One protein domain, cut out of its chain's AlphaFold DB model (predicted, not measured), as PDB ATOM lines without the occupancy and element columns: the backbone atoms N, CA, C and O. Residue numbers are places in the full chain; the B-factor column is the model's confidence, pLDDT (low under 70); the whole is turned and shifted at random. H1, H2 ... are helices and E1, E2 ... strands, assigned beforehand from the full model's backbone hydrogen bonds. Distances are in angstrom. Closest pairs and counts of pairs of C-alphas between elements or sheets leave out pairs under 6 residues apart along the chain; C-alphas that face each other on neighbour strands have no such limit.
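This is residues 9 to 133 of the 144 residues of an uncharacterized protein of Lachnospiraceae bacterium NSJ-4 (UniProt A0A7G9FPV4). One twisted sheet of four antiparallel strands has two long helices over one face: H1 slants over the E3 and E4 side, while H2 crosses E1, E2 and E3. The two helices come near each other at a corner close to their first residues and run out from there in different directions, and the other face of the sheet has no named helix. The printed part has 125 residues, with two named helices and four named strands in the order E1, H1, E2, E3, E4, H2; the sheet's order is E1, E2, E3, E4, and the class is mixed, helices and strands. It is compact, with a radius of gyration of the C-alphas of 15.2 A, yet elongated, spanning 50 by 31 by 28 A.

Start at the inner strands E2, residues 70 to 78, and E3, residues 83 to 91, a hairpin at 164 degrees; look at N 74 and O 87, 2.9 A apart. E3 forms a second hairpin with the edge strand E4, residues 97 to 103, where N 88 and O 100 are 2.9 A apart. E2, E3 and E4 form a meander, each strand the antiparallel neighbour of the one before. On the other side of E2 find the edge strand E1, residues 26 to 30, antiparallel at 151 degrees, with N 27 and O 77 2.9 A apart. E1 and E4 are apart. Two layers are formed, helices on one face of the sheet. H1, residues 39 to 60, is on the sheet at a height of 9.9 A over the sheet, over E3 and E4 and only just not over E2, on which 2 of its C-alphas fall; it runs slantwise to the strands, at 48 degrees to E3 on the local plane. Its closest C-alphas to E4 are those of Met 52 and Leu 98, 7.3 A. H2, residues 110 to 133, is on the same face at a height of 8.7 A over the sheet, over E1 and, only just, over E2 and E3 with 3 C-alphas each; it runs across the strands, at 80 degrees to E1 on the local plane. Its closest C-alphas to E1 are those of Leu 121 and Phe 29, 7.2 A. H1 and H2 are close but not clearly touching, Ile 41 and Met 113 having the closest C-alphas, 7.1 A, and are only just about perpendicular at 72 degrees. In H1 and H2 every O i to N i+4 pair is within hydrogen-bond range.

Find C-alpha 26 at (-38.896, 24.821, -85.161), where E1 begins its 12.9 A. H1 starts at C-alpha 39, (-24.955, 24.814, -107.341), and covers 31.1 A. E2, E3 and E4 measure 25.4 A, 25.6 A and 20.1 A. H2 covers 34.2 A and ends at C-alpha 133, (-51.876, 42.460, -98.181).

The C-alphas farthest apart are those of Cys 61 and Gln 133, 53.0 A. The printed part has no cut and no long link, but residues 9 to 25 hold no named element. Mean pLDDT of the printed part is 87.9; look for values under 70 at residues 17 to 19.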
ATOM      1  N   LYS A   9     -32.411  17.610-110.010       87.81
ATOM      2  CA  LYS A   9     -33.276  17.719-111.197       87.81
ATOM      3  C   LYS A   9     -33.861  16.385-111.648       87.81
ATOM      4  O   LYS A   9     -34.865  16.379-112.351       87.81
ATOM      5  N   ASP A  10     -33.214  15.286-111.282       88.19
ATOM      6  CA  ASP A  10     -33.664  13.935-111.603       88.19
ATOM      7  C   ASP A  10     -34.700  13.439-110.582       88.19
ATOM      8  O   ASP A  10     -35.386  12.454-110.837       88.19
ATOM      9  N   ILE A  11     -34.802  14.099-109.422       90.44
ATOM     10  CA  ILE A  11     -35.597  13.653-108.280       90.44
ATOM     11  C   ILE A  11     -36.994  14.260-108.322       90.44
ATOM     12  O   ILE A  11     -37.165  15.465-108.484       90.44
ATOM     13  N   ASN A  12     -37.999  13.421-108.091       88.69
ATOM     14  CA  ASN A  12     -39.364  13.879-107.919       88.69
ATOM     15  C   ASN A  12     -39.614  14.322-106.469       88.69
ATOM     16  O   ASN A  12     -39.905  13.490-105.601       88.69
ATOM     17  N   PHE A  13     -39.501  15.627-106.207       88.31
ATOM     18  CA  PHE A  13     -39.884  16.182-104.913       88.31
ATOM     19  C   PHE A  13     -41.402  16.266-104.760       88.31
ATOM     20  O   PHE A  13     -42.087  16.869-105.587       88.31
ATOM     21  N   ILE A  14     -41.901  15.712-103.657       86.94
ATOM     22  CA  ILE A  14     -43.253  15.957-103.161       86.94
ATOM     23  C   ILE A  14     -43.123  16.887-101.962       86.94
ATOM     24  O   ILE A  14     -42.618  16.497-100.906       86.94
ATOM     25  N   ALA A  15     -43.581  18.119-102.145       76.06
ATOM     26  CA  ALA A  15     -43.789  19.051-101.054       76.06
ATOM     27  C   ALA A  15     -45.263  19.040-100.644       76.06
ATOM     28  O   ALA A  15     -46.161  18.939-101.482       76.06
ATOM     29  N   GLU A  16     -45.505  19.162 -99.350       72.69
ATOM     30  CA  GLU A  16     -46.798  19.556 -98.821       72.69
ATOM     31  C   GLU A  16     -46.999  21.038 -99.142       72.69
ATOM     32  O   GLU A  16     -46.178  21.883 -98.769       72.69
ATOM     33  N   GLU A  17     -48.076  21.360 -99.866       60.59
ATOM     34  CA  GLU A  17     -48.363  22.735-100.271       60.59
ATOM     35  C   GLU A  17     -48.276  23.674 -99.060       60.59
ATOM     36  O   GLU A  17     -49.027  23.547 -98.091       60.59
ATOM     37  N   ASN A  18     -47.381  24.661 -99.141       59.53
ATOM     38  CA  ASN A  18     -47.189  25.692 -98.125       59.53
ATOM     39  C   ASN A  18     -46.584  25.219 -96.790       59.53
ATOM     40  O   ASN A  18     -46.818  25.888 -95.772       59.53
ATOM     41  N   TYR A  19     -45.756  24.167 -96.760       67.88
ATOM     42  CA  TYR A  19     -44.986  23.849 -95.553       67.88
ATOM     43  C   TYR A  19     -43.994  24.976 -95.223       67.88
ATOM     44  O   TYR A  19     -42.886  25.091 -95.747       67.88
ATOM     45  N   THR A  20     -44.429  25.851 -94.330       72.12
ATOM     46  CA  THR A  20     -43.572  26.738 -93.554       72.12
ATOM     47  C   THR A  20     -44.082  26.629 -92.136       72.12
ATOM     48  O   THR A  20     -45.045  27.307 -91.769       72.12
ATOM     49  N   ASP A  21     -43.500  25.702 -91.381       70.69
ATOM     50  CA  ASP A  21     -43.815  25.558 -89.968       70.69
ATOM     51  C   ASP A  21     -43.034  26.621 -89.198       70.69
ATOM     52  O   ASP A  21     -41.813  26.715 -89.311       70.69
ATOM     53  N   ILE A  22     -43.761  27.462 -88.468       71.12
ATOM     54  CA  ILE A  22     -43.221  28.449 -87.536       71.12
ATOM     55  C   ILE A  22     -43.899  28.164 -86.207       71.12
ATOM     56  O   ILE A  22     -44.845  28.839 -85.794       71.12
ATOM     57  N   ASN A  23     -43.427  27.123 -85.536       75.44
ATOM     58  CA  ASN A  23     -43.815  26.849 -84.169       75.44
ATOM     59  C   ASN A  23     -42.749  27.413 -83.216       75.44
ATOM     60  O   ASN A  23     -41.656  27.807 -83.621       75.44
ATOM     61  N   SER A  24     -43.054  27.479 -81.917       70.38
ATOM     62  CA  SER A  24     -42.131  28.072 -80.929       70.38
ATOM     63  C   SER A  24     -40.719  27.458 -80.917       70.38
ATOM     64  O   SER A  24     -39.794  28.091 -80.408       70.38
ATOM     65  N   LYS A  25     -40.541  26.244 -81.458       81.75
ATOM     66  CA  LYS A  25     -39.307  25.454 -81.376       81.75
ATOM     67  C   LYS A  25     -38.637  25.190 -82.725       81.75
ATOM     68  O   LYS A  25     -37.428  24.973 -82.735       81.75
ATOM     69  N   ILE A  26     -39.383  25.180 -83.827       85.81
ATOM     70  CA  ILE A  26     -38.896  24.821 -85.161       85.81
ATOM     71  C   ILE A  26     -39.438  25.824 -86.176       85.81
ATOM     72  O   ILE A  26     -40.634  26.119 -86.197       85.81
ATOM     73  N   VAL A  27     -38.530  26.341 -87.001       89.94
ATOM     74  CA  VAL A  27     -38.838  27.202 -88.144       89.94
ATOM     75  C   VAL A  27     -38.231  26.590 -89.394       89.94
ATOM     76  O   VAL A  27     -37.024  26.374 -89.417       89.94
ATOM     77  N   GLY A  28     -39.012  26.327 -90.435       91.06
ATOM     78  CA  GLY A  28     -38.476  25.679 -91.632       91.06
ATOM     79  C   GLY A  28     -39.305  25.848 -92.888       91.06
ATOM     80  O   GLY A  28     -40.393  26.413 -92.856       91.06
ATOM     81  N   PHE A  29     -38.768  25.350 -93.997       90.19
ATOM     82  CA  PHE A  29     -39.464  25.241 -95.277       90.19
ATOM     83  C   PHE A  29     -39.069  23.944 -95.988       90.19
ATOM     84  O   PHE A  29     -38.004  23.376 -95.727       90.19
ATOM     85  N   GLN A  30     -39.930  23.473 -96.889       91.06
ATOM     86  CA  GLN A  30     -39.645  22.324 -97.746       91.06
ATOM     87  C   GLN A  30     -38.918  22.735 -99.030       91.06
ATOM     88  O   GLN A  30     -39.067  23.849 -99.528       91.06
ATOM     89  N   ILE A  31     -38.110  21.815 -99.552       88.88
ATOM     90  CA  ILE A  31     -37.476  21.924-100.861       88.88
ATOM     91  C   ILE A  31     -38.472  21.478-101.928       88.88
ATOM     92  O   ILE A  31     -39.020  20.378-101.867       88.88
ATOM     93  N   GLU A  32     -38.654  22.333-102.928       85.19
ATOM     94  CA  GLU A  32     -39.557  22.126-104.057       85.19
ATOM     95  C   GLU A  32     -38.775  22.086-105.380       85.19
ATOM     96  O   GLU A  32     -37.715  22.702-105.514       85.19
ATOM     97  N   ASN A  33     -39.316  21.404-106.396       79.94
ATOM     98  CA  ASN A  33     -38.668  21.239-107.711       79.94
ATOM     99  C   ASN A  33     -38.332  22.569-108.421       79.94
ATOM    100  O   ASN A  33     -37.413  22.631-109.235       79.94
ATOM    101  N   ASN A  34     -39.099  23.628-108.161       80.31
ATOM    102  CA  ASN A  34     -38.962  24.947-108.790       80.31
ATOM    103  C   ASN A  34     -38.045  25.902-108.003       80.31
ATOM    104  O   ASN A  34     -37.842  27.044-108.425       80.31
ATOM    105  N   MET A  35     -37.503  25.461-106.868       82.38
ATOM    106  CA  MET A  35     -36.699  26.301-105.999       82.38
ATOM    107  C   MET A  35     -35.352  26.629-106.655       82.38
ATOM    108  O   MET A  35     -34.630  25.749-107.127       82.38
ATOM    109  N   VAL A  36     -34.987  27.911-106.678       84.25
ATOM    110  CA  VAL A  36     -33.690  28.338-107.216       84.25
ATOM    111  C   VAL A  36     -32.612  28.092-106.164       84.25
ATOM    112  O   VAL A  36     -32.528  28.795-105.157       84.25
ATOM    113  N   LEU A  37     -31.778  27.084-106.414       86.12
ATOM    114  CA  LEU A  37     -30.670  26.684-105.548       86.12
ATOM    115  C   LEU A  37     -29.335  27.085-106.166       86.12
ATOM    116  O   LEU A  37     -29.122  26.934-107.372       86.12
ATOM    117  N   SER A  38     -28.404  27.550-105.335       87.94
ATOM    118  CA  SER A  38     -27.011  27.640-105.761       87.94
ATOM    119  C   SER A  38     -26.450  26.233-105.991       87.94
ATOM    120  O   SER A  38     -26.861  25.268-105.342       87.94
ATOM    121  N   MET A  39     -25.511  26.110-106.933       87.94
ATOM    122  CA  MET A  39     -24.955  24.814-107.341       87.94
ATOM    123  C   MET A  39     -24.374  24.030-106.158       87.94
ATOM    124  O   MET A  39     -24.619  22.838-106.029       87.94
ATOM    125  N   ASP A  40     -23.670  24.708-105.252       87.75
ATOM    126  CA  ASP A  40     -23.075  24.088-104.069       87.75
ATOM    127  C   ASP A  40     -24.115  23.532-103.088       87.75
ATOM    128  O   ASP A  40     -23.899  22.474-102.499       87.75
ATOM    129  N   ILE A  41     -25.255  24.202-102.929       89.25
ATOM    130  CA  ILE A  41     -26.357  23.713-102.094       89.25
ATOM    131  C   ILE A  41     -27.034  22.526-102.778       89.25
ATOM    132  O   ILE A  41     -27.225  21.487-102.146       89.25
ATOM    133  N   ALA A  42     -27.321  22.632-104.076       91.31
ATOM    134  CA  ALA A  42     -27.919  21.547-104.849       91.31
ATOM    135  C   ALA A  42     -27.057  20.270-104.830       91.31
ATOM    136  O   ALA A  42     -27.588  19.173-104.627       91.31
ATOM    137  N   ASP A  43     -25.737  20.399-104.971       90.62
ATOM    138  CA  ASP A  43     -24.795  19.274-104.920       90.62
ATOM    139  C   ASP A  43     -24.800  18.593-103.543       90.62
ATOM    140  O   ASP A  43     -24.772  17.364-103.447       90.62
ATOM    141  N   ARG A  44     -24.889  19.373-102.459       90.62
ATOM    142  CA  ARG A  44     -24.932  18.847-101.085       90.62
ATOM    143  C   ARG A  44     -26.223  18.100-100.796       90.62
ATOM    144  O   ARG A  44     -26.164  16.979-100.298       90.62
ATOM    145  N   LEU A  45     -27.365  18.693-101.134       92.69
ATOM    146  CA  LEU A  45     -28.671  18.060-100.955       92.69
ATOM    147  C   LEU A  45     -28.785  16.791-101.816       92.69
ATOM    148  O   LEU A  45     -29.215  15.749-101.322       92.69
ATOM    149  N   SER A  46     -28.283  16.824-103.058       93.88
ATOM    150  CA  SER A  46     -28.150  15.619-103.894       93.88
ATOM    151  C   SER A  46     -27.263  14.573-103.215       93.88
ATOM    152  O   SER A  46     -27.559  13.383-103.244       93.88
ATOM    153  N   GLY A  47     -26.163  14.994-102.586       93.94
ATOM    154  CA  GLY A  47     -25.257  14.117-101.848       93.94
ATOM    155  C   GLY A  47     -25.940  13.351-100.712       93.94
ATOM    156  O   GLY A  47     -25.659  12.164-100.547       93.94
ATOM    157  N   ILE A  48     -26.859  13.995 -99.986       94.88
ATOM    158  CA  ILE A  48     -27.657  13.365 -98.922       94.88
ATOM    159  C   ILE A  48     -28.520  12.242 -99.505       94.88
ATOM    160  O   ILE A  48     -28.394  11.094 -99.080       94.88
ATOM    161  N   ILE A  49     -29.317  12.548-100.533       95.25
ATOM    162  CA  ILE A  49     -30.208  11.577-101.195       95.25
ATOM    163  C   ILE A  49     -29.401  10.399-101.743       95.25
ATOM    164  O   ILE A  49     -29.701   9.242-101.465       95.25
ATOM    165  N   ASN A  50     -28.320  10.679-102.474       96.25
ATOM    166  CA  ASN A  50     -27.480   9.635-103.054       96.25
ATOM    167  C   ASN A  50     -26.821   8.748-102.007       96.25
ATOM    168  O   ASN A  50     -26.635   7.559-102.254       96.25
ATOM    169  N   LYS A  51     -26.444   9.313-100.854       95.25
ATOM    170  CA  LYS A  51     -25.920   8.516 -99.752       95.25
ATOM    171  C   LYS A  51     -26.993   7.567 -99.220       95.25
ATOM    172  O   LYS A  51     -26.709   6.385 -99.089       95.25
ATOM    173  N   MET A  52     -28.211   8.056 -98.989       95.56
ATOM    174  CA  MET A  52     -29.323   7.215 -98.528       95.56
ATOM    175  C   MET A  52     -29.636   6.083 -99.514       95.56
ATOM    176  O   MET A  52     -29.798   4.940 -99.098       95.56
ATOM    177  N   LEU A  53     -29.666   6.374-100.819       95.31
ATOM    178  CA  LEU A  53     -29.890   5.360-101.855       95.31
ATOM    179  C   LEU A  53     -28.745   4.337-101.922       95.31
ATOM    180  O   LEU A  53     -28.992   3.148-102.109       95.31
ATOM    181  N   ALA A  54     -27.495   4.784-101.776       95.38
ATOM    182  CA  ALA A  54     -26.338   3.892-101.766       95.38
ATOM    183  C   ALA A  54     -26.340   2.967-100.540       95.38
ATOM    184  O   ALA A  54     -26.083   1.774-100.689       95.38
ATOM    185  N   ASP A  55     -26.665   3.504 -99.360       94.88
ATOM    186  CA  ASP A  55     -26.783   2.731 -98.122       94.88
ATOM    187  C   ASP A  55     -27.934   1.705 -98.249       94.88
ATOM    188  O   ASP A  55     -27.736   0.518 -98.002       94.88
ATOM    189  N   TYR A  56     -29.096   2.110 -98.782       93.56
ATOM    190  CA  TYR A  56     -30.209   1.195 -99.072       93.56
ATOM    191  C   TYR A  56     -29.828   0.068-100.040       93.56
ATOM    192  O   TYR A  56     -30.176  -1.096 -99.821       93.56
ATOM    193  N   TYR A  57     -29.103   0.392-101.114       94.00
ATOM    194  CA  TYR A  57     -28.612  -0.607-102.058       94.00
ATOM    195  C   TYR A  57     -27.632  -1.581-101.397       94.00
ATOM    196  O   TYR A  57     -27.705  -2.780-101.660       94.00
ATOM    197  N   ALA A  58     -26.732  -1.092-100.542       94.81
ATOM    198  CA  ALA A  58     -25.788  -1.942 -99.822       94.81
ATOM    199  C   ALA A  58     -26.510  -2.959 -98.922       94.81
ATOM    200  O   ALA A  58     -26.110  -4.123 -98.878       94.81
ATOM    201  N   ASP A  59     -27.603  -2.542 -98.280       93.38
ATOM    202  CA  ASP A  59     -28.365  -3.383 -97.354       93.38
ATOM    203  C   ASP A  59     -29.308  -4.367 -98.060       93.38
ATOM    204  O   ASP A  59     -29.508  -5.490 -97.597       93.38
ATOM    205  N   THR A  60     -29.902  -3.964 -99.185       92.00
ATOM    206  CA  THR A  60     -30.994  -4.722 -99.824       92.00
ATOM    207  C   THR A  60     -30.628  -5.331-101.172       92.00
ATOM    208  O   THR A  60     -31.359  -6.179-101.684       92.00
ATOM    209  N   CYS A  61     -29.531  -4.879-101.785       91.81
ATOM    210  CA  CYS A  61     -29.186  -5.129-103.187       91.81
ATOM    211  C   CYS A  61     -30.282  -4.706-104.187       91.81
ATOM    212  O   CYS A  61     -30.211  -5.075-105.364       91.81
ATOM    213  N   LYS A  62     -31.280  -3.919-103.755       90.44
ATOM    214  CA  LYS A  62     -32.336  -3.372-104.608       90.44
ATOM    215  C   LYS A  62     -31.934  -1.974-105.058       90.44
ATOM    216  O   LYS A  62     -31.705  -1.080-104.250       90.44
ATOM    217  N   ARG A  63     -31.841  -1.806-106.374       90.62
ATOM    218  CA  ARG A  63     -31.609  -0.508-107.005       90.62
ATOM    219  C   ARG A  63     -32.936   0.232-107.139       90.62
ATOM    220  O   ARG A  63     -33.940  -0.393-107.477       90.62
ATOM    221  N   LEU A  64     -32.909   1.535-106.890       90.81
ATOM    222  CA  LEU A  64     -34.051   2.426-107.086       90.81
ATOM    223  C   LEU A  64     -33.739   3.424-108.194       90.81
ATOM    224  O   LEU A  64     -32.708   4.101-108.135       90.81
ATOM    225  N   GLU A  65     -34.622   3.506-109.184       91.56
ATOM    226  CA  GLU A  65     -34.645   4.579-110.174       91.56
ATOM    227  C   GLU A  65     -35.486   5.758-109.672       91.56
ATOM    228  O   GLU A  65     -36.367   5.564-108.837       91.56
ATOM    229  N   PRO A  66     -35.286   6.987-110.183       91.00
ATOM    230  CA  PRO A  66     -36.038   8.151-109.710       91.00
ATOM    231  C   PRO A  66     -37.556   8.050-109.913       91.00
ATOM    232  O   PRO A  66     -38.309   8.755-109.254       91.00
ATOM    233  N   SER A  67     -38.017   7.178-110.815       90.75
ATOM    234  CA  SER A  67     -39.438   6.859-110.992       90.75
ATOM    235  C   SER A  67     -40.024   5.985-109.884       90.75
ATOM    236  O   SER A  67     -41.243   5.907-109.762       90.75
ATOM    237  N   ASP A  68     -39.174   5.300-109.120       90.94
ATOM    238  CA  ASP A  68     -39.583   4.293-108.141       90.94
ATOM    239  C   ASP A  68     -39.856   4.904-106.765       90.94
ATOM    240  O   ASP A  68     -40.383   4.221-105.889       90.94
ATOM    241  N   PHE A  69     -39.483   6.167-106.554       92.62
ATOM    242  CA  PHE A  69     -39.589   6.829-105.262       92.62
ATOM    243  C   PHE A  69     -39.916   8.316-105.382       92.62
ATOM    244  O   PHE A  69     -39.763   8.960-106.420       92.62
ATOM    245  N   HIS A  70     -40.321   8.867-104.250       92.62
ATOM    246  CA  HIS A  70     -40.535  10.279-104.015       92.62
ATOM    247  C   HIS A  70     -39.620  10.763-102.901       92.62
ATOM    248  O   HIS A  70     -39.205   9.985-102.037       92.62
ATOM    249  N   VAL A  71     -39.307  12.055-102.927       93.62
ATOM    250  CA  VAL A  71     -38.501  12.689-101.883       93.62
ATOM    251  C   VAL A  71     -39.255  13.856-101.280       93.62
ATOM    252  O   VAL A  71     -39.754  14.721-101.994       93.62
ATOM    253  N   THR A  72     -39.268  13.919 -99.955       92.94
ATOM    254  CA  THR A  72     -39.615  15.134 -99.220       92.94
ATOM    255  C   THR A  72     -38.389  15.553 -98.432       92.94
ATOM    256  O   THR A  72     -37.782  14.748 -97.727       92.94
ATOM    257  N   MET A  73     -37.994  16.814 -98.566       93.56
ATOM    258  CA  MET A  73     -36.834  17.353 -97.870       93.56
ATOM    259  C   MET A  73     -37.185  18.710 -97.284       93.56
ATOM    260  O   MET A  73     -37.774  19.538 -97.975       93.56
ATOM    261  N   SER A  74     -36.818  18.949 -96.030       92.31
ATOM    262  CA  SER A  74     -36.997  20.234 -95.363       92.31
ATOM    263  C   SER A  74     -35.680  20.749 -94.802       92.31
ATOM    264  O   SER A  74     -34.799  19.981 -94.407       92.31
ATOM    265  N   ILE A  75     -35.542  22.074 -94.796       92.56
ATOM    266  CA  ILE A  75     -34.481  22.769 -94.074       92.56
ATOM    267  C   ILE A  75     -35.136  23.485 -92.901       92.56
ATOM    268  O   ILE A  75     -35.991  24.355 -93.076       92.56
ATOM    269  N   GLU A  76     -34.731  23.097 -91.701       92.94
ATOM    270  CA  GLU A  76     -35.388  23.460 -90.453       92.94
ATOM    271  C   GLU A  76     -34.372  24.004 -89.461       92.94
ATOM    272  O   GLU A  76     -33.262  23.503 -89.333       92.94
ATOM    273  N   MET A  77     -34.755  25.035 -88.726       91.62
ATOM    274  CA  MET A  77     -33.980  25.603 -87.645       91.62
ATOM    275  C   MET A  77     -34.674  25.315 -86.326       91.62
ATOM    276  O   MET A  77     -35.801  25.753 -86.092       91.62
ATOM    277  N   ASN A  78     -33.960  24.657 -85.419       89.81
ATOM    278  CA  ASN A  78     -34.359  24.611 -84.026       89.81
ATOM    279  C   ASN A  78     -34.062  25.975 -83.385       89.81
ATOM    280  O   ASN A  78     -32.903  26.365 -83.230       89.81
ATOM    281  N   THR A  79     -35.104  26.710 -83.007       85.69
ATOM    282  CA  THR A  79     -34.998  28.078 -82.470       85.69
ATOM    283  C   THR A  79     -34.371  28.125 -81.080       85.69
ATOM    284  O   THR A  79     -33.823  29.149 -80.683       85.69
ATOM    285  N   SER A  80     -34.414  27.016 -80.335       86.81
ATOM    286  CA  SER A  80     -33.822  26.924 -78.996       86.81
ATOM    287  C   SER A  80     -32.311  26.700 -79.051       86.81
ATOM    288  O   SER A  80     -31.586  27.167 -78.177       86.81
ATOM    289  N   THR A  81     -31.823  25.985 -80.068       88.81
ATOM    290  CA  THR A  81     -30.399  25.628 -80.205       88.81
ATOM    291  C   THR A  81     -29.683  26.379 -81.325       88.81
ATOM    292  O   THR A  81     -28.459  26.320 -81.410       88.81
ATOM    293  N   ASN A  82     -30.418  27.098 -82.176       85.56
ATOM    294  CA  ASN A  82     -29.932  27.738 -83.402       85.56
ATOM    295  C   ASN A  82     -29.258  26.780 -84.398       85.56
ATOM    296  O   ASN A  82     -28.449  27.206 -85.235       85.56
ATOM    297  N   LYS A  83     -29.587  25.489 -84.310       90.06
ATOM    298  CA  LYS A  83     -29.108  24.464 -85.234       90.06
ATOM    299  C   LYS A  83     -30.015  24.400 -86.445       90.06
ATOM    300  O   LYS A  83     -31.231  24.337 -86.287       90.06
ATOM    301  N   VAL A  84     -29.403  24.416 -87.625       91.94
ATOM    302  CA  VAL A  84     -30.093  24.182 -88.893       91.94
ATOM    303  C   VAL A  84     -29.877  22.724 -89.274       91.94
ATOM    304  O   VAL A  84     -28.759  22.211 -89.211       91.94
ATOM    305  N   ILE A  85     -30.960  22.071 -89.642       92.69
ATOM    306  CA  ILE A  85     -31.080  20.646 -89.869       92.69
ATOM    307  C   ILE A  85     -31.705  20.452 -91.247       92.69
ATOM    308  O   ILE A  85     -32.598  21.198 -91.645       92.69
ATOM    309  N   VAL A  86     -31.219  19.457 -91.980       93.44
ATOM    310  CA  VAL A  86     -31.841  18.970 -93.209       93.44
ATOM    311  C   VAL A  86     -32.508  17.642 -92.895       93.44
ATOM    312  O   VAL A  86     -31.825  16.658 -92.606       93.44
ATOM    313  N   ASN A  87     -33.834  17.624 -92.950       93.62
ATOM    314  CA  ASN A  87     -34.635  16.415 -92.829       93.62
ATOM    315  C   ASN A  87     -34.939  15.899 -94.233       93.62
ATOM    316  O   ASN A  87     -35.360  16.664 -95.095       93.62
ATOM    317  N   THR A  88     -34.675  14.621 -94.496       95.00
ATOM    318  CA  THR A  88     -34.904  14.007 -95.813       95.00
ATOM    319  C   THR A  88     -35.622  12.683 -95.658       95.00
ATOM    320  O   THR A  88     -35.167  11.810 -94.918       95.00
ATOM    321  N   TYR A  89     -36.708  12.528 -96.404       94.12
ATOM    322  CA  TYR A  89     -37.488  11.310 -96.523       94.12
ATOM    323  C   TYR A  89     -37.455  10.834 -97.973       94.12
ATOM    324  O   TYR A  89     -37.707  11.624 -98.881       94.12
ATOM    325  N   ILE A  90     -37.161   9.553 -98.184       94.19
ATOM    326  CA  ILE A  90     -37.304   8.869 -99.474       94.19
ATOM    327  C   ILE A  90     -38.333   7.771 -99.281       94.19
ATOM    328  O   ILE A  90     -38.149   6.920 -98.412       94.19
ATOM    329  N   PHE A  91     -39.395   7.775-100.073       92.75
ATOM    330  CA  PHE A  91     -40.473   6.809 -99.913       92.75
ATOM    331  C   PHE A  91     -41.047   6.342-101.243       92.75
ATOM    332  O   PHE A  91     -40.985   7.062-102.238       92.75
ATOM    333  N   ASP A  92     -41.586   5.126-101.267       89.00
ATOM    334  CA  ASP A  92     -42.277   4.561-102.428       89.00
ATOM    335  C   ASP A  92     -43.760   4.284-102.127       89.00
ATOM    336  O   ASP A  92     -44.265   4.544-101.035       89.00
ATOM    337  N   SER A  93     -44.485   3.786-103.126       79.06
ATOM    338  CA  SER A  93     -45.901   3.419-103.001       79.06
ATOM    339  C   SER A  93     -46.144   2.098-102.259       79.06
ATOM    340  O   SER A  93     -47.297   1.710-102.079       79.06
ATOM    341  N   ALA A  94     -45.081   1.401-101.850       78.31
ATOM    342  CA  ALA A  94     -45.096   0.085-101.221       78.31
ATOM    343  C   ALA A  94     -44.621   0.134 -99.753       78.31
ATOM    344  O   ALA A  94     -44.113  -0.861 -99.236       78.31
ATOM    345  N   ASP A  95     -44.802   1.284 -99.094       77.25
ATOM    346  CA  ASP A  95     -44.460   1.557 -97.691       77.25
ATOM    347  C   ASP A  95     -42.951   1.555 -97.360       77.25
ATOM    348  O   ASP A  95     -42.574   1.571 -96.183       77.25
ATOM    349  N   MET A  96     -42.049   1.580 -98.352       83.12
ATOM    350  CA  MET A  96     -40.639   1.867 -98.075       83.12
ATOM    351  C   MET A  96     -40.520   3.317 -97.611       83.12
ATOM    352  O   MET A  96     -40.943   4.223 -98.322       83.12
ATOM    353  N   VAL A  97     -39.887   3.544 -96.459       89.00
ATOM    354  CA  VAL A  97     -39.566   4.891 -95.972       89.00
ATOM    355  C   VAL A  97     -38.143   4.901 -95.430       89.00
ATOM    356  O   VAL A  97     -37.829   4.234 -94.446       89.00
ATOM    357  N   LEU A  98     -37.273   5.672 -96.074       92.31
ATOM    358  CA  LEU A  98     -35.941   6.005 -95.585       92.31
ATOM    359  C   LEU A  98     -35.984   7.415 -95.015       92.31
ATOM    360  O   LEU A  98     -36.519   8.319 -95.653       92.31
ATOM    361  N   HIS A  99     -35.379   7.617 -93.850       95.19
ATOM    362  CA  HIS A  99     -35.302   8.923 -93.202       95.19
ATOM    363  C   HIS A  99     -33.878   9.204 -92.743       95.19
ATOM    364  O   HIS A  99     -33.186   8.325 -92.227       95.19
ATOM    365  N   THR A 100     -33.440  10.445 -92.927       94.44
ATOM    366  CA  THR A 100     -32.250  10.961 -92.265       94.44
ATOM    367  C   THR A 100     -32.462  12.394 -91.807       94.44
ATOM    368  O   THR A 100     -33.173  13.177 -92.446       94.44
ATOM    369  N   GLU A 101     -31.792  12.724 -90.710       93.31
ATOM    370  CA  GLU A 101     -31.699  14.061 -90.151       93.31
ATOM    371  C   GLU A 101     -30.217  14.444 -90.090       93.31
ATOM    372  O   GLU A 101     -29.411  13.750 -89.463       93.31
ATOM    373  N   ILE A 102     -29.840  15.533 -90.762       91.19
ATOM    374  CA  ILE A 102     -28.442  15.961 -90.861       91.19
ATOM    375  C   ILE A 102     -28.297  17.404 -90.384       91.19
ATOM    376  O   ILE A 102     -28.838  18.330 -90.980       91.19
ATOM    377  N   ASP A 103     -27.488  17.606 -89.343       89.44
ATOM    378  CA  ASP A 103     -27.043  18.936 -88.918       89.44
ATOM    379  C   ASP A 103     -26.134  19.543 -90.000       89.44
ATOM    380  O   ASP A 103     -25.153  18.920 -90.423       89.44
ATOM    381  N   VAL A 104     -26.419  20.769 -90.451       89.00
ATOM    382  CA  VAL A 104     -25.639  21.414 -91.522       89.00
ATOM    383  C   VAL A 104     -24.173  21.668 -91.140       89.00
ATOM    384  O   VAL A 104     -23.331  21.843 -92.024       89.00
ATOM    385  N   GLU A 105     -23.821  21.645 -89.850       87.00
ATOM    386  CA  GLU A 105     -22.422  21.636 -89.403       87.00
ATOM    387  C   GLU A 105     -21.676  20.394 -89.906       87.00
ATOM    388  O   GLU A 105     -20.526  20.487 -90.343       87.00
ATOM    389  N   THR A 106     -22.342  19.236 -89.935       84.31
ATOM    390  CA  THR A 106     -21.754  17.975 -90.414       84.31
ATOM    391  C   THR A 106     -21.512  17.981 -91.924       84.31
ATOM    392  O   THR A 106     -20.605  17.300 -92.407       84.31
ATOM    393  N   LEU A 107     -22.224  18.840 -92.665       83.00
ATOM    394  CA  LEU A 107     -21.984  19.088 -94.087       83.00
ATOM    395  C   LEU A 107     -20.715  19.930 -94.339       83.00
ATOM    396  O   LEU A 107     -20.333  20.120 -95.494       83.00
ATOM    397  N   ARG A 108     -20.034  20.423 -93.290       79.94
ATOM    398  CA  ARG A 108     -18.852  21.308 -93.371       79.94
ATOM    399  C   ARG A 108     -19.099  22.582 -94.189       79.94
ATOM    400  O   ARG A 108     -18.215  23.038 -94.910       79.94
ATOM    401  N   ASP A 109     -20.304  23.143 -94.097       71.94
ATOM    402  CA  ASP A 109     -20.674  24.375 -94.813       71.94
ATOM    403  C   ASP A 109     -21.771  25.173 -94.099       71.94
ATOM    404  O   ASP A 109     -22.662  25.764 -94.715       71.94
ATOM    405  N   TYR A 110     -21.701  25.167 -92.763       79.56
ATOM    406  CA  TYR A 110     -22.685  25.798 -91.884       79.56
ATOM    407  C   TYR A 110     -23.008  27.234 -92.310       79.56
ATOM    408  O   TYR A 110     -24.174  27.601 -92.398       79.56
ATOM    409  N   GLY A 111     -21.990  28.041 -92.638       86.38
ATOM    410  CA  GLY A 111     -22.173  29.446 -93.006       86.38
ATOM    411  C   GLY A 111     -23.039  29.655 -94.252       86.38
ATOM    412  O   GLY A 111     -23.919  30.517 -94.238       86.38
ATOM    413  N   ARG A 112     -22.830  28.866 -95.315       88.06
ATOM    414  CA  ARG A 112     -23.592  29.009 -96.566       88.06
ATOM    415  C   ARG A 112     -25.004  28.465 -96.436       88.06
ATOM    416  O   ARG A 112     -25.943  29.182 -96.766       88.06
ATOM    417  N   MET A 113     -25.155  27.256 -95.892       89.12
ATOM    418  CA  MET A 113     -26.472  26.642 -95.675       89.12
ATOM    419  C   MET A 113     -27.338  27.490 -94.740       89.12
ATOM    420  O   MET A 113     -28.515  27.705 -95.012       89.12
ATOM    421  N   LYS A 114     -26.748  28.045 -93.674       89.75
ATOM    422  CA  LYS A 114     -27.447  28.953 -92.758       89.75
ATOM    423  C   LYS A 114     -27.864  30.251 -93.438       89.75
ATOM    424  O   LYS A 114     -28.992  30.691 -93.250       89.75
ATOM    425  N   LYS A 115     -26.972  30.873 -94.216       91.12
ATOM    426  CA  LYS A 115     -27.314  32.085 -94.969       91.12
ATOM    427  C   LYS A 115     -28.479  31.811 -95.920       91.12
ATOM    428  O   LYS A 115     -29.467  32.531 -95.888       91.12
ATOM    429  N   TYR A 116     -28.377  30.735 -96.692       90.81
ATOM    430  CA  TYR A 116     -29.423  30.309 -97.610       90.81
ATOM    431  C   TYR A 116     -30.766  30.081 -96.908       90.81
ATOM    432  O   TYR A 116     -31.788  30.562 -97.387       90.81
ATOM    433  N   PHE A 117     -30.759  29.417 -95.748       91.31
ATOM    434  CA  PHE A 117     -31.958  29.229 -94.935       91.31
ATOM    435  C   PHE A 117     -32.649  30.563 -94.615       91.31
ATOM    436  O   PHE A 117     -33.839  30.712 -94.876       91.31
ATOM    437  N   PHE A 118     -31.912  31.548 -94.092       90.94
ATOM    438  CA  PHE A 118     -32.507  32.839 -93.736       90.94
ATOM    439  C   PHE A 118     -32.942  33.656 -94.952       90.94
ATOM    440  O   PHE A 118     -34.011  34.264 -94.907       90.94
ATOM    441  N   ASP A 119     -32.156  33.647 -96.031       91.62
ATOM    442  CA  ASP A 119     -32.494  34.349 -97.272       91.62
ATOM    443  C   ASP A 119     -33.804  33.792 -97.861       91.62
ATOM    444  O   ASP A 119     -34.717  34.551 -98.190       91.62
ATOM    445  N   MET A 120     -33.952  32.464 -97.919       90.19
ATOM    446  CA  MET A 120     -35.175  31.831 -98.419       90.19
ATOM    447  C   MET A 120     -36.369  32.026 -97.494       90.19
ATOM    448  O   MET A 120     -37.460  32.340 -97.970       90.19
ATOM    449  N   LEU A 121     -36.175  31.882 -96.182       89.19
ATOM    450  CA  LEU A 121     -37.237  32.108 -95.206       89.19
ATOM    451  C   LEU A 121     -37.775  33.541 -95.304       89.19
ATOM    452  O   LEU A 121     -38.990  33.746 -95.247       89.19
ATOM    453  N   ALA A 122     -36.892  34.526 -95.493       89.75
ATOM    454  CA  ALA A 122     -37.281  35.914 -95.706       89.75
ATOM    455  C   ALA A 122     -38.108  36.076 -96.989       89.75
ATOM    456  O   ALA A 122     -39.182  36.671 -96.931       89.75
ATOM    457  N   CYS A 123     -37.668  35.504 -98.115       88.56
ATOM    458  CA  CYS A 123     -38.416  35.538 -99.377       88.56
ATOM    459  C   CYS A 123     -39.825  34.945 -99.230       88.56
ATOM    460  O   CYS A 123     -40.806  35.624 -99.527       88.56
ATOM    461  N   ILE A 124     -39.934  33.726 -98.691       86.19
ATOM    462  CA  ILE A 124     -41.219  33.036 -98.490       86.19
ATOM    463  C   ILE A 124     -42.140  33.864 -97.585       86.19
ATOM    464  O   ILE A 124     -43.318  34.059 -97.888       86.19
ATOM    465  N   THR A 125     -41.606  34.387 -96.478       85.56
ATOM    466  CA  THR A 125     -42.378  35.202 -95.530       85.56
ATOM    467  C   THR A 125     -42.864  36.497 -96.177       85.56
ATOM    468  O   THR A 125     -44.031  36.862 -96.023       85.56
ATOM    469  N   LEU A 126     -42.002  37.188 -96.928       89.00
ATOM    470  CA  LEU A 126     -42.353  38.423 -97.629       89.00
ATOM    471  C   LEU A 126     -43.411  38.185 -98.707       89.00
ATOM    472  O   LEU A 126     -44.341  38.984 -98.823       89.00
ATOM    473  N   ASP A 127     -43.317  37.093 -99.460       86.56
ATOM    474  CA  ASP A 127     -44.312  36.753-100.477       86.56
ATOM    475  C   ASP A 127     -45.667  36.415 -99.848       86.56
ATOM    476  O   ASP A 127     -46.691  36.945-100.282       86.56
ATOM    477  N   ARG A 128     -45.691  35.667 -98.737       85.25
ATOM    478  CA  ARG A 128     -46.927  35.441 -97.964       85.25
ATOM    479  C   ARG A 128     -47.533  36.742 -97.440       85.25
ATOM    480  O   ARG A 128     -48.742  36.938 -97.545       85.25
ATOM    481  N   ILE A 129     -46.712  37.651 -96.909       87.62
ATOM    482  CA  ILE A 129     -47.173  38.975 -96.462       87.62
ATOM    483  C   ILE A 129     -47.793  39.748 -97.630       87.62
ATOM    484  O   ILE A 129     -48.858  40.343 -97.464       87.62
ATOM    485  N   ARG A 130     -47.171  39.729 -98.815       87.62
ATOM    486  CA  ARG A 130     -47.702  40.396-100.015       87.62
ATOM    487  C   ARG A 130     -49.050  39.818-100.438       87.62
ATOM    488  O   ARG A 130     -49.957  40.592-100.739       87.62
ATOM    489  N   GLU A 131     -49.206  38.497-100.438       87.25
ATOM    490  CA  GLU A 131     -50.487  37.857-100.765       87.25
ATOM    491  C   GLU A 131     -51.581  38.215 -99.750       87.25
ATOM    492  O   GLU A 131     -52.692  38.579-100.138       87.25
ATOM    493  N   LEU A 132     -51.255  38.243 -98.455       87.12
ATOM    494  CA  LEU A 132     -52.182  38.696 -97.415       87.12
ATOM    495  C   LEU A 132     -52.563  40.175 -97.574       87.12
ATOM    496  O   LEU A 132     -53.733  40.527 -97.431       87.12
ATOM    497  N   GLN A 133     -51.606  41.046 -97.907       88.69
ATOM    498  CA  GLN A 133     -51.876  42.460 -98.181       88.69
ATOM    499  C   GLN A 133     -52.835  42.631 -99.364       88.69
ATOM    500  O   GLN A 133     -53.800  43.391 -99.254       88.69
TER     501      GLN A 133